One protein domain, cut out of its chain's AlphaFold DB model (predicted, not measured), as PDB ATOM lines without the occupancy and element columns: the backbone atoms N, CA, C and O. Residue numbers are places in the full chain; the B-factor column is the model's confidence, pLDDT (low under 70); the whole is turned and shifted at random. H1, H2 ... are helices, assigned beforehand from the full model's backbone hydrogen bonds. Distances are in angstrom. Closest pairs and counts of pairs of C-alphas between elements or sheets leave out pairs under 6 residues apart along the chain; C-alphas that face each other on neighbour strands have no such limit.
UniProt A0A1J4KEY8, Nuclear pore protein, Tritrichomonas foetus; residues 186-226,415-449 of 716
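Overview. This is residues 186 to 226 and 415 to 449 of the 716 residues of the protein "Nuclear pore protein" of Tritrichomonas foetus (UniProt A0A1J4KEY8). Two helical hairpins sit side by side, one made of H1 and H2, the other of H3 and H4, with H2 and H4 meeting between them. H1, H2 and H4 form a small three-helix bundle, with their centres in a triangle, and H3 packs on H4 away from H1 and H2. The printed part has 76 residues with four named helices, H1, H2, H3 and H4 in that order along the chain, and no named strand; its class is all helix. It is compact, with a radius of gyration of the C-alphas of 12.0 A, and rounded, spanning 33 by 29 by 22 A.

Along the chain. Begin at Lys 186 and find C-alpha 189 at (17.580, -57.471, -53.759); from there H1 runs through residues 189 to 198, 14.1 A from first to last C-alpha. Next look at residues 207 to 225 for H2, the longest helix at 27.0 A, beginning at C-alpha 207 at (3.264, -51.412, -39.043). Beyond the cut, H3 holds residues 418 to 426 and measures 12.2 A. H4 takes residues 432 to 444, is 18.3 A long, and ends at C-alpha 444 at (23.866, -52.642, -55.465).

Arrangement. Start with the bundle of H1, H2 and H4, three helices grouped together. H1 and H2 are a helical hairpin and touch, the closest C-alphas being those of Ala 194 and Ser 214, 4.3 A apart. Their lines stand at a shallow tilt of 28 degrees, opposite ways. H2 touches H4 with residues 216 to 220 alone, and H4 touches H2 with residues 438 to 442 alone; look at the closest C-alphas, those of Ile 220 and Leu 442, 6.6 A apart. These two run the same way at a shallow tilt of 12 degrees. H1 and H4 are close but not clearly touching, with the closest C-alphas, those of Ser 190 and Ala 441, at 6.1 A; they run opposite ways at a steep tilt of 39 degrees. Moving outward, H3 and H4 form the other helical hairpin and touch, with the closest C-alphas, those of Phe 425 and Cys 435, at 5.0 A and a shallow tilt of 24 degrees, opposite ways. H3 is apart from H1 and from H2. In H1, H2, H3 and H4 every O i to N i+4 pair is within hydrogen-bond range.

Size, cuts and confidence. The two C-alphas farthest apart are those of Thr 201 and Ser 449, at 34.0 A. Residues 227 to 414 are not printed, and C-alphas 226 and 415 stand 14.0 A apart across this cut, which lies in the link from H2 to H3. Of the links that are printed whole, H3 to H4 is tight, with 5 residues, and H1 to H2 is short, with 8. The mean pLDDT of the printed part is 86.7; look for values under 70 at residue 186 and residues 201 to 202 of this model.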
ATOM      1  N   LYS A 186      21.406 -61.044 -56.296       67.69
ATOM      2  CA  LYS A 186      22.187 -59.880 -56.698       67.69
ATOM      3  C   LYS A 186      21.367 -58.837 -57.463       67.69
ATOM      4  O   LYS A 186      21.639 -57.646 -57.284       67.69
ATOM      5  N   ASP A 187      20.393 -59.249 -58.269       70.38
ATOM      6  CA  ASP A 187      19.691 -58.350 -59.186       70.38
ATOM      7  C   ASP A 187      18.323 -57.911 -58.674       70.38
ATOM      8  O   ASP A 187      17.881 -56.809 -59.010       70.38
ATOM      9  N   GLN A 188      17.695 -58.705 -57.811       80.50
ATOM     10  CA  GLN A 188      16.356 -58.422 -57.290       80.50
ATOM     11  C   GLN A 188      16.333 -58.066 -55.803       80.50
ATOM     12  O   GLN A 188      15.257 -58.062 -55.212       80.50
ATOM     13  N   PHE A 189      17.482 -57.757 -55.194       84.31
ATOM     14  CA  PHE A 189      17.580 -57.471 -53.759       84.31
ATOM     15  C   PHE A 189      16.506 -56.490 -53.260       84.31
ATOM     16  O   PHE A 189      15.712 -56.845 -52.395       84.31
ATOM     17  N   SER A 190      16.417 -55.292 -53.848       86.31
ATOM     18  CA  SER A 190      15.441 -54.276 -53.428       86.31
ATOM     19  C   SER A 190      13.991 -54.729 -53.625       86.31
ATOM     20  O   SER A 190      13.158 -54.526 -52.749       86.31
ATOM     21  N   GLU A 191      13.683 -55.405 -54.733       87.69
ATOM     22  CA  GLU A 191      12.338 -55.923 -54.998       87.69
ATOM     23  C   GLU A 191      11.930 -57.029 -54.018       87.69
ATOM     24  O   GLU A 191      10.811 -57.023 -53.502       87.69
ATOM     25  N   ARG A 192      12.830 -57.981 -53.754       86.69
ATOM     26  CA  ARG A 192      12.583 -59.090 -52.830       86.69
ATOM     27  C   ARG A 192      12.441 -58.600 -51.402       86.69
ATOM     28  O   ARG A 192      11.533 -59.061 -50.715       86.69
ATOM     29  N   VAL A 193      13.282 -57.660 -50.976       86.88
ATOM     30  CA  VAL A 193      13.180 -57.053 -49.647       86.88
ATOM     31  C   VAL A 193      11.861 -56.295 -49.518       86.88
ATOM     32  O   VAL A 193      11.112 -56.588 -48.594       86.88
ATOM     33  N   ALA A 194      11.496 -55.430 -50.470       87.38
ATOM     34  CA  ALA A 194      10.215 -54.718 -50.443       87.38
ATOM     35  C   ALA A 194       9.008 -55.673 -50.349       87.38
ATOM     36  O   ALA A 194       8.145 -55.528 -49.481       87.38
ATOM     37  N   LYS A 195       8.971 -56.718 -51.188       87.06
ATOM     38  CA  LYS A 195       7.912 -57.741 -51.153       87.06
ATOM     39  C   LYS A 195       7.903 -58.523 -49.841       87.06
ATOM     40  O   LYS A 195       6.842 -58.807 -49.296       87.06
ATOM     41  N   SER A 196       9.075 -58.875 -49.325       86.44
ATOM     42  CA  SER A 196       9.189 -59.635 -48.079       86.44
ATOM     43  C   SER A 196       8.784 -58.798 -46.873       86.44
ATOM     44  O   SER A 196       8.112 -59.327 -45.998       86.44
ATOM     45  N   ILE A 197       9.123 -57.504 -46.845       86.50
ATOM     46  CA  ILE A 197       8.690 -56.565 -45.805       86.50
ATOM     47  C   ILE A 197       7.179 -56.377 -45.880       86.50
ATOM     48  O   ILE A 197       6.508 -56.548 -44.870       86.50
ATOM     49  N   SER A 198       6.615 -56.083 -47.052       82.75
ATOM     50  CA  SER A 198       5.165 -55.869 -47.202       82.75
ATOM     51  C   SER A 198       4.325 -57.111 -46.880       82.75
ATOM     52  O   SER A 198       3.234 -56.975 -46.333       82.75
ATOM     53  N   ASN A 199       4.852 -58.313 -47.132       81.44
ATOM     54  CA  ASN A 199       4.204 -59.581 -46.785       81.44
ATOM     55  C   ASN A 199       4.576 -60.111 -45.391       81.44
ATOM     56  O   ASN A 199       4.131 -61.197 -45.014       81.44
ATOM     57  N   ASN A 200       5.416 -59.400 -44.633       73.00
ATOM     58  CA  ASN A 200       5.960 -59.922 -43.388       73.00
ATOM     59  C   ASN A 200       4.872 -60.068 -42.317       73.00
ATOM     60  O   ASN A 200       4.319 -59.078 -41.838       73.00
ATOM     61  N   THR A 201       4.602 -61.308 -41.907       57.84
ATOM     62  CA  THR A 201       3.678 -61.643 -40.814       57.84
ATOM     63  C   THR A 201       4.385 -61.869 -39.478       57.84
ATOM     64  O   THR A 201       3.725 -62.143 -38.480       57.84
ATOM     65  N   GLN A 202       5.721 -61.810 -39.432       62.00
ATOM     66  CA  GLN A 202       6.518 -62.183 -38.258       62.00
ATOM     67  C   GLN A 202       6.666 -61.056 -37.217       62.00
ATOM     68  O   GLN A 202       7.460 -61.196 -36.296       62.00
ATOM     69  N   ASN A 203       5.914 -59.950 -37.333       70.81
ATOM     70  CA  ASN A 203       5.988 -58.780 -36.439       70.81
ATOM     71  C   ASN A 203       7.417 -58.225 -36.239       70.81
ATOM     72  O   ASN A 203       7.702 -57.612 -35.213       70.81
ATOM     73  N   LEU A 204       8.315 -58.435 -37.212       78.31
ATOM     74  CA  LEU A 204       9.706 -57.968 -37.147       78.31
ATOM     75  C   LEU A 204       9.811 -56.437 -37.164       78.31
ATOM     76  O   LEU A 204      10.729 -55.876 -36.580       78.31
ATOM     77  N   PHE A 205       8.851 -55.779 -37.810       81.56
ATOM     78  CA  PHE A 205       8.768 -54.329 -37.926       81.56
ATOM     79  C   PHE A 205       7.422 -53.856 -37.381       81.56
ATOM     80  O   PHE A 205       6.412 -54.556 -37.497       81.56
ATOM     81  N   THR A 206       7.382 -52.651 -36.811       82.69
ATOM     82  CA  THR A 206       6.101 -51.998 -36.511       82.69
ATOM     83  C   THR A 206       5.374 -51.691 -37.823       82.69
ATOM     84  O   THR A 206       6.015 -51.468 -38.847       82.69
ATOM     85  N   ALA A 207       4.040 -51.644 -37.817       78.50
ATOM     86  CA  ALA A 207       3.264 -51.412 -39.043       78.50
ATOM     87  C   ALA A 207       3.632 -50.092 -39.758       78.50
ATOM     88  O   ALA A 207       3.551 -50.000 -40.983       78.50
ATOM     89  N   GLU A 208       4.047 -49.076 -38.996       78.62
ATOM     90  CA  GLU A 208       4.499 -47.787 -39.527       78.62
ATOM     91  C   GLU A 208       5.865 -47.902 -40.214       78.62
ATOM     92  O   GLU A 208       5.992 -47.504 -41.372       78.62
ATOM     93  N   ILE A 209       6.847 -48.535 -39.558       84.94
ATOM     94  CA  ILE A 209       8.183 -48.774 -40.126       84.94
ATOM     95  C   ILE A 209       8.098 -49.721 -41.321       84.94
ATOM     96  O   ILE A 209       8.709 -49.464 -42.344       84.94
ATOM     97  N   GLN A 210       7.301 -50.786 -41.238       87.31
ATOM     98  CA  GLN A 210       7.141 -51.780 -42.301       87.31
ATOM     99  C   GLN A 210       6.715 -51.141 -43.626       87.31
ATOM    100  O   GLN A 210       7.236 -51.493 -44.688       87.31
ATOM    101  N   LYS A 211       5.777 -50.188 -43.578       86.88
ATOM    102  CA  LYS A 211       5.321 -49.481 -44.774       86.88
ATOM    103  C   LYS A 211       6.424 -48.582 -45.340       86.88
ATOM    104  O   LYS A 211       6.714 -48.669 -46.527       86.88
ATOM    105  N   THR A 212       7.051 -47.756 -44.503       89.94
ATOM    106  CA  THR A 212       8.029 -46.742 -44.936       89.94
ATOM    107  C   THR A 212       9.338 -47.372 -45.431       89.94
ATOM    108  O   THR A 212       9.718 -47.174 -46.579       89.94
ATOM    109  N   LEU A 213       9.986 -48.204 -44.620       90.75
ATOM    110  CA  LEU A 213      10.191 -49.612 -44.947       90.75
ATOM    111  C   LEU A 213      10.291 -50.060 -46.412       90.75
ATOM    112  O   LEU A 213      11.217 -49.776 -47.177       90.75
ATOM    113  N   SER A 214       9.248 -50.810 -46.763       91.50
ATOM    114  CA  SER A 214       8.945 -51.323 -48.089       91.50
ATOM    115  C   SER A 214       8.990 -50.234 -49.158       91.50
ATOM    116  O   SER A 214       9.607 -50.453 -50.199       91.50
ATOM    117  N   ASP A 215       8.392 -49.066 -48.905       91.88
ATOM    118  CA  ASP A 215       8.354 -47.957 -49.865       91.88
ATOM    119  C   ASP A 215       9.777 -47.500 -50.235       91.88
ATOM    120  O   ASP A 215      10.081 -47.323 -51.411       91.88
ATOM    121  N   THR A 216      10.696 -47.428 -49.268       94.62
ATOM    122  CA  THR A 216      12.110 -47.069 -49.498       94.62
ATOM    123  C   THR A 216      12.791 -48.034 -50.470       94.62
ATOM    124  O   THR A 216      13.457 -47.608 -51.415       94.62
ATOM    125  N   PHE A 217      12.597 -49.342 -50.293       94.00
ATOM    126  CA  PHE A 217      13.153 -50.342 -51.207       94.00
ATOM    127  C   PHE A 217      12.442 -50.353 -52.573       94.00
ATOM    128  O   PHE A 217      13.090 -50.587 -53.599       94.00
ATOM    129  N   GLU A 218      11.141 -50.049 -52.626       92.81
ATOM    130  CA  GLU A 218      10.409 -49.870 -53.886       92.81
ATOM    131  C   GLU A 218      10.921 -48.667 -54.689       92.81
ATOM    132  O   GLU A 218      11.057 -48.787 -55.908       92.81
ATOM    133  N   ILE A 219      11.278 -47.555 -54.033       94.50
ATOM    134  CA  ILE A 219      11.911 -46.392 -54.679       94.50
ATOM    135  C   ILE A 219      13.194 -46.829 -55.391       94.50
ATOM    136  O   ILE A 219      13.353 -46.586 -56.589       94.50
ATOM    137  N   ILE A 220      14.079 -47.549 -54.690       94.19
ATOM    138  CA  ILE A 220      15.344 -48.042 -55.259       94.19
ATOM    139  C   ILE A 220      15.082 -48.969 -56.453       94.19
ATOM    140  O   ILE A 220      15.754 -48.865 -57.480       94.19
ATOM    141  N   ASN A 221      14.094 -49.865 -56.351       92.69
ATOM    142  CA  ASN A 221      13.719 -50.748 -57.457       92.69
ATOM    143  C   ASN A 221      13.196 -49.967 -58.676       92.69
ATOM    144  O   ASN A 221      13.602 -50.247 -59.804       92.69
ATOM    145  N   SER A 222      12.335 -48.967 -58.470       91.38
ATOM    146  CA  SER A 222      11.831 -48.103 -59.545       91.38
ATOM    147  C   SER A 222      12.957 -47.335 -60.234       91.38
ATOM    148  O   SER A 222      13.024 -47.326 -61.461       91.38
ATOM    149  N   ILE A 223      13.891 -46.760 -59.470       92.56
ATOM    150  CA  ILE A 223      15.064 -46.061 -60.021       92.56
ATOM    151  C   ILE A 223      15.925 -47.016 -60.849       92.56
ATOM    152  O   ILE A 223      16.312 -46.685 -61.970       92.56
ATOM    153  N   LYS A 224      16.163 -48.233 -60.348       90.44
ATOM    154  CA  LYS A 224      16.929 -49.260 -61.065       90.44
ATOM    155  C   LYS A 224      16.277 -49.666 -62.395       90.44
ATOM    156  O   LYS A 224      16.995 -49.936 -63.356       90.44
ATOM    157  N   LYS A 225      14.941 -49.701 -62.476       89.50
ATOM    158  CA  LYS A 225      14.193 -50.059 -63.700       89.50
ATOM    159  C   LYS A 225      14.318 -49.021 -64.819       89.50
ATOM    160  O   LYS A 225      14.185 -49.386 -65.986       89.50
ATOM    161  N   PHE A 226      14.607 -47.761 -64.493       88.62
ATOM    162  CA  PHE A 226      14.703 -46.665 -65.464       88.62
ATOM    163  C   PHE A 226      16.069 -45.956 -65.397       88.62
ATOM    164  O   PHE A 226      16.152 -44.784 -65.009       88.62
ATOM    165  N   ILE A 415      14.610 -37.102 -55.676       90.25
ATOM    166  CA  ILE A 415      15.214 -35.974 -56.406       90.25
ATOM    167  C   ILE A 415      16.574 -36.313 -57.042       90.25
ATOM    168  O   ILE A 415      17.240 -35.434 -57.587       90.25
ATOM    169  N   GLY A 416      17.013 -37.571 -56.979       89.62
ATOM    170  CA  GLY A 416      18.252 -38.032 -57.607       89.62
ATOM    171  C   GLY A 416      19.542 -37.708 -56.844       89.62
ATOM    172  O   GLY A 416      20.627 -37.882 -57.395       89.62
ATOM    173  N   GLN A 417      19.463 -37.259 -55.588       90.25
ATOM    174  CA  GLN A 417      20.624 -36.991 -54.728       90.25
ATOM    175  C   GLN A 417      21.036 -38.243 -53.936       90.25
ATOM    176  O   GLN A 417      20.991 -38.275 -52.708       90.25
ATOM    177  N   TYR A 418      21.441 -39.301 -54.643       93.44
ATOM    178  CA  TYR A 418      21.685 -40.618 -54.038       93.44
ATOM    179  C   TYR A 418      22.842 -40.644 -53.033       93.44
ATOM    180  O   TYR A 418      22.736 -41.302 -52.002       93.44
ATOM    181  N   GLU A 419      23.933 -39.921 -53.304       92.62
ATOM    182  CA  GLU A 419      25.089 -39.852 -52.397       92.62
ATOM    183  C   GLU A 419      24.738 -39.125 -51.089       92.62
ATOM    184  O   GLU A 419      25.133 -39.561 -50.010       92.62
ATOM    185  N   GLU A 420      23.941 -38.055 -51.158       90.31
ATOM    186  CA  GLU A 420      23.459 -37.360 -49.958       90.31
ATOM    187  C   GLU A 420      22.422 -38.197 -49.204       90.31
ATOM    188  O   GLU A 420      22.474 -38.262 -47.977       90.31
ATOM    189  N   ALA A 421      21.548 -38.924 -49.913       92.44
ATOM    190  CA  ALA A 421      20.641 -39.889 -49.294       92.44
ATOM    191  C   ALA A 421      21.418 -40.968 -48.524       92.44
ATOM    192  O   ALA A 421      21.122 -41.237 -47.363       92.44
ATOM    193  N   ALA A 422      22.451 -41.551 -49.140       93.00
ATOM    194  CA  ALA A 422      23.293 -42.565 -48.516       93.00
ATOM    195  C   ALA A 422      24.017 -42.037 -47.272       93.00
ATOM    196  O   ALA A 422      24.016 -42.703 -46.237       93.00
ATOM    197  N   LYS A 423      24.598 -40.831 -47.341       90.44
ATOM    198  CA  LYS A 423      25.199 -40.175 -46.169       90.44
ATOM    199  C   LYS A 423      24.170 -39.959 -45.067       90.44
ATOM    200  O   LYS A 423      24.472 -40.229 -43.911       90.44
ATOM    201  N   TRP A 424      22.973 -39.498 -45.422       91.31
ATOM    202  CA  TRP A 424      21.901 -39.265 -44.465       91.31
ATOM    203  C   TRP A 424      21.487 -40.559 -43.753       91.31
ATOM    204  O   TRP A 424      21.482 -40.585 -42.525       91.31
ATOM    205  N   PHE A 425      21.250 -41.652 -44.489       91.81
ATOM    206  CA  PHE A 425      20.935 -42.958 -43.892       91.81
ATOM    207  C   PHE A 425      22.060 -43.450 -42.971       91.81
ATOM    208  O   PHE A 425      21.796 -43.909 -41.867       91.81
ATOM    209  N   LEU A 426      23.326 -43.305 -43.374       89.00
ATOM    210  CA  LEU A 426      24.473 -43.717 -42.554       89.00
ATOM    211  C   LEU A 426      24.673 -42.875 -41.279       89.00
ATOM    212  O   LEU A 426      25.405 -43.302 -40.388       89.00
ATOM    213  N   LEU A 427      24.064 -41.688 -41.202       85.31
ATOM    214  CA  LEU A 427      24.081 -40.806 -40.031       85.31
ATOM    215  C   LEU A 427      22.833 -40.957 -39.148       85.31
ATOM    216  O   LEU A 427      22.745 -40.290 -38.120       85.31
ATOM    217  N   CYS A 428      21.863 -41.785 -39.541       82.69
ATOM    218  CA  CYS A 428      20.664 -42.016 -38.745       82.69
ATOM    219  C   CYS A 428      20.976 -42.930 -37.556       82.69
ATOM    220  O   CYS A 428      21.381 -44.077 -37.739       82.69
ATOM    221  N   ASP A 429      20.739 -42.431 -36.343       74.69
ATOM    222  CA  ASP A 429      20.930 -43.196 -35.102       74.69
ATOM    223  C   ASP A 429      19.774 -44.174 -34.822       74.69
ATOM    224  O   ASP A 429      19.922 -45.141 -34.070       74.69
ATOM    225  N   GLU A 430      18.617 -43.938 -35.440       78.31
ATOM    226  CA  GLU A 430      17.454 -44.820 -35.385       78.31
ATOM    227  C   GLU A 430      17.471 -45.810 -36.555       78.31
ATOM    228  O   GLU A 430      17.806 -45.451 -37.684       78.31
ATOM    229  N   ASN A 431      17.073 -47.061 -36.294       82.81
ATOM    230  CA  ASN A 431      16.998 -48.129 -37.302       82.81
ATOM    231  C   ASN A 431      18.312 -48.317 -38.093       82.81
ATOM    232  O   ASN A 431      18.293 -48.517 -39.306       82.81
ATOM    233  N   ILE A 432      19.460 -48.246 -37.402       83.50
ATOM    234  CA  ILE A 432      20.815 -48.285 -37.992       83.50
ATOM    235  C   ILE A 432      20.986 -49.458 -38.963       83.50
ATOM    236  O   ILE A 432      21.500 -49.273 -40.067       83.50
ATOM    237  N   ASP A 433      20.522 -50.648 -38.573       85.00
ATOM    238  CA  ASP A 433      20.594 -51.839 -39.417       85.00
ATOM    239  C   ASP A 433      19.818 -51.618 -40.723       85.00
ATOM    240  O   ASP A 433      20.366 -51.819 -41.805       85.00
ATOM    241  N   ASP A 434      18.573 -51.144 -40.656       88.81
ATOM    242  CA  ASP A 434      17.742 -50.897 -41.839       88.81
ATOM    243  C   ASP A 434      18.368 -49.830 -42.748       88.81
ATOM    244  O   ASP A 434      18.475 -50.027 -43.960       88.81
ATOM    245  N   CYS A 435      18.869 -48.742 -42.161       90.62
ATOM    246  CA  CYS A 435      19.576 -47.672 -42.861       90.62
ATOM    247  C   CYS A 435      20.830 -48.177 -43.591       90.62
ATOM    248  O   CYS A 435      21.048 -47.839 -44.758       90.62
ATOM    249  N   LEU A 436      21.630 -49.043 -42.959       90.81
ATOM    250  CA  LEU A 436      22.774 -49.677 -43.613       90.81
ATOM    251  C   LEU A 436      22.325 -50.532 -44.805       90.81
ATOM    252  O   LEU A 436      22.928 -50.449 -45.875       90.81
ATOM    253  N   HIS A 437      21.255 -51.319 -44.661       91.50
ATOM    254  CA  HIS A 437      20.743 -52.170 -45.740       91.50
ATOM    255  C   HIS A 437      20.122 -51.374 -46.894       91.50
ATOM    256  O   HIS A 437      20.265 -51.778 -48.054       91.50
ATOM    257  N   ILE A 438      19.510 -50.220 -46.617       93.12
ATOM    258  CA  ILE A 438      19.092 -49.254 -47.640       93.12
ATOM    259  C   ILE A 438      20.319 -48.763 -48.422       93.12
ATOM    260  O   ILE A 438      20.327 -48.809 -49.655       93.12
ATOM    261  N   THR A 439      21.399 -48.374 -47.738       93.19
ATOM    262  CA  THR A 439      22.639 -47.936 -48.399       93.19
ATOM    263  C   THR A 439      23.309 -49.074 -49.183       93.19
ATOM    264  O   THR A 439      23.802 -48.850 -50.293       93.19
ATOM    265  N   ILE A 440      23.261 -50.319 -48.692       91.44
ATOM    266  CA  ILE A 440      23.675 -51.504 -49.465       91.44
ATOM    267  C   ILE A 440      22.833 -51.607 -50.743       91.44
ATOM    268  O   ILE A 440      23.394 -51.783 -51.824       91.44
ATOM    269  N   ALA A 441      21.506 -51.463 -50.664       92.06
ATOM    270  CA  ALA A 441      20.636 -51.517 -51.838       92.06
ATOM    271  C   ALA A 441      20.955 -50.414 -52.860       92.06
ATOM    272  O   ALA A 441      21.012 -50.707 -54.056       92.06
ATOM    273  N   LEU A 442      21.234 -49.187 -52.409       92.69
ATOM    274  CA  LEU A 442      21.678 -48.087 -53.272       92.69
ATOM    275  C   LEU A 442      22.988 -48.423 -53.998       92.69
ATOM    276  O   LEU A 442      23.086 -48.245 -55.215       92.69
ATOM    277  N   MET A 443      23.977 -48.973 -53.285       92.19
ATOM    278  CA  MET A 443      25.247 -49.398 -53.887       92.19
ATOM    279  C   MET A 443      25.025 -50.519 -54.911       92.19
ATOM    280  O   MET A 443      25.586 -50.498 -56.006       92.19
ATOM    281  N   ARG A 444      24.185 -51.505 -54.584       87.88
ATOM    282  CA  ARG A 444      23.866 -52.642 -55.465       87.88
ATOM    283  C   ARG A 444      23.078 -52.217 -56.705       87.88
ATOM    284  O   ARG A 444      23.184 -52.864 -57.744       87.88
ATOM    285  N   ALA A 445      22.319 -51.128 -56.618       88.88
ATOM    286  CA  ALA A 445      21.668 -50.487 -57.756       88.88
ATOM    287  C   ALA A 445      22.624 -49.602 -58.588       88.88
ATOM    288  O   ALA A 445      22.180 -49.005 -59.564       88.88
ATOM    289  N   ASN A 446      23.917 -49.541 -58.239       90.06
ATOM    290  CA  ASN A 446      24.932 -48.665 -58.840       90.06
ATOM    291  C   ASN A 446      24.574 -47.169 -58.761       90.06
ATOM    292  O   ASN A 446      24.946 -46.395 -59.640       90.06
ATOM    293  N   LEU A 447      23.845 -46.764 -57.714       90.38
ATOM    294  CA  LEU A 447      23.450 -45.369 -57.492       90.38
ATOM    295  C   LEU A 447      24.476 -44.587 -56.666       90.38
ATOM    296  O   LEU A 447      24.501 -43.362 -56.743       90.38
ATOM    297  N   ILE A 448      25.317 -45.291 -55.903       93.12
ATOM    298  CA  ILE A 448      26.383 -44.714 -55.078       93.12
ATOM    299  C   ILE A 448      27.691 -45.493 -55.224       93.12
ATOM    300  O   ILE A 448      27.697 -46.678 -55.579       93.12
ATOM    301  N   SER A 449      28.804 -44.841 -54.899       89.19
ATOM    302  CA  SER A 449      30.124 -45.475 -54.856       89.19
ATOM    303  C   SER A 449      30.264 -46.458 -53.690       89.19
ATOM    304  O   SER A 449      29.881 -46.169 -52.557       89.19
TER     305      SER A 449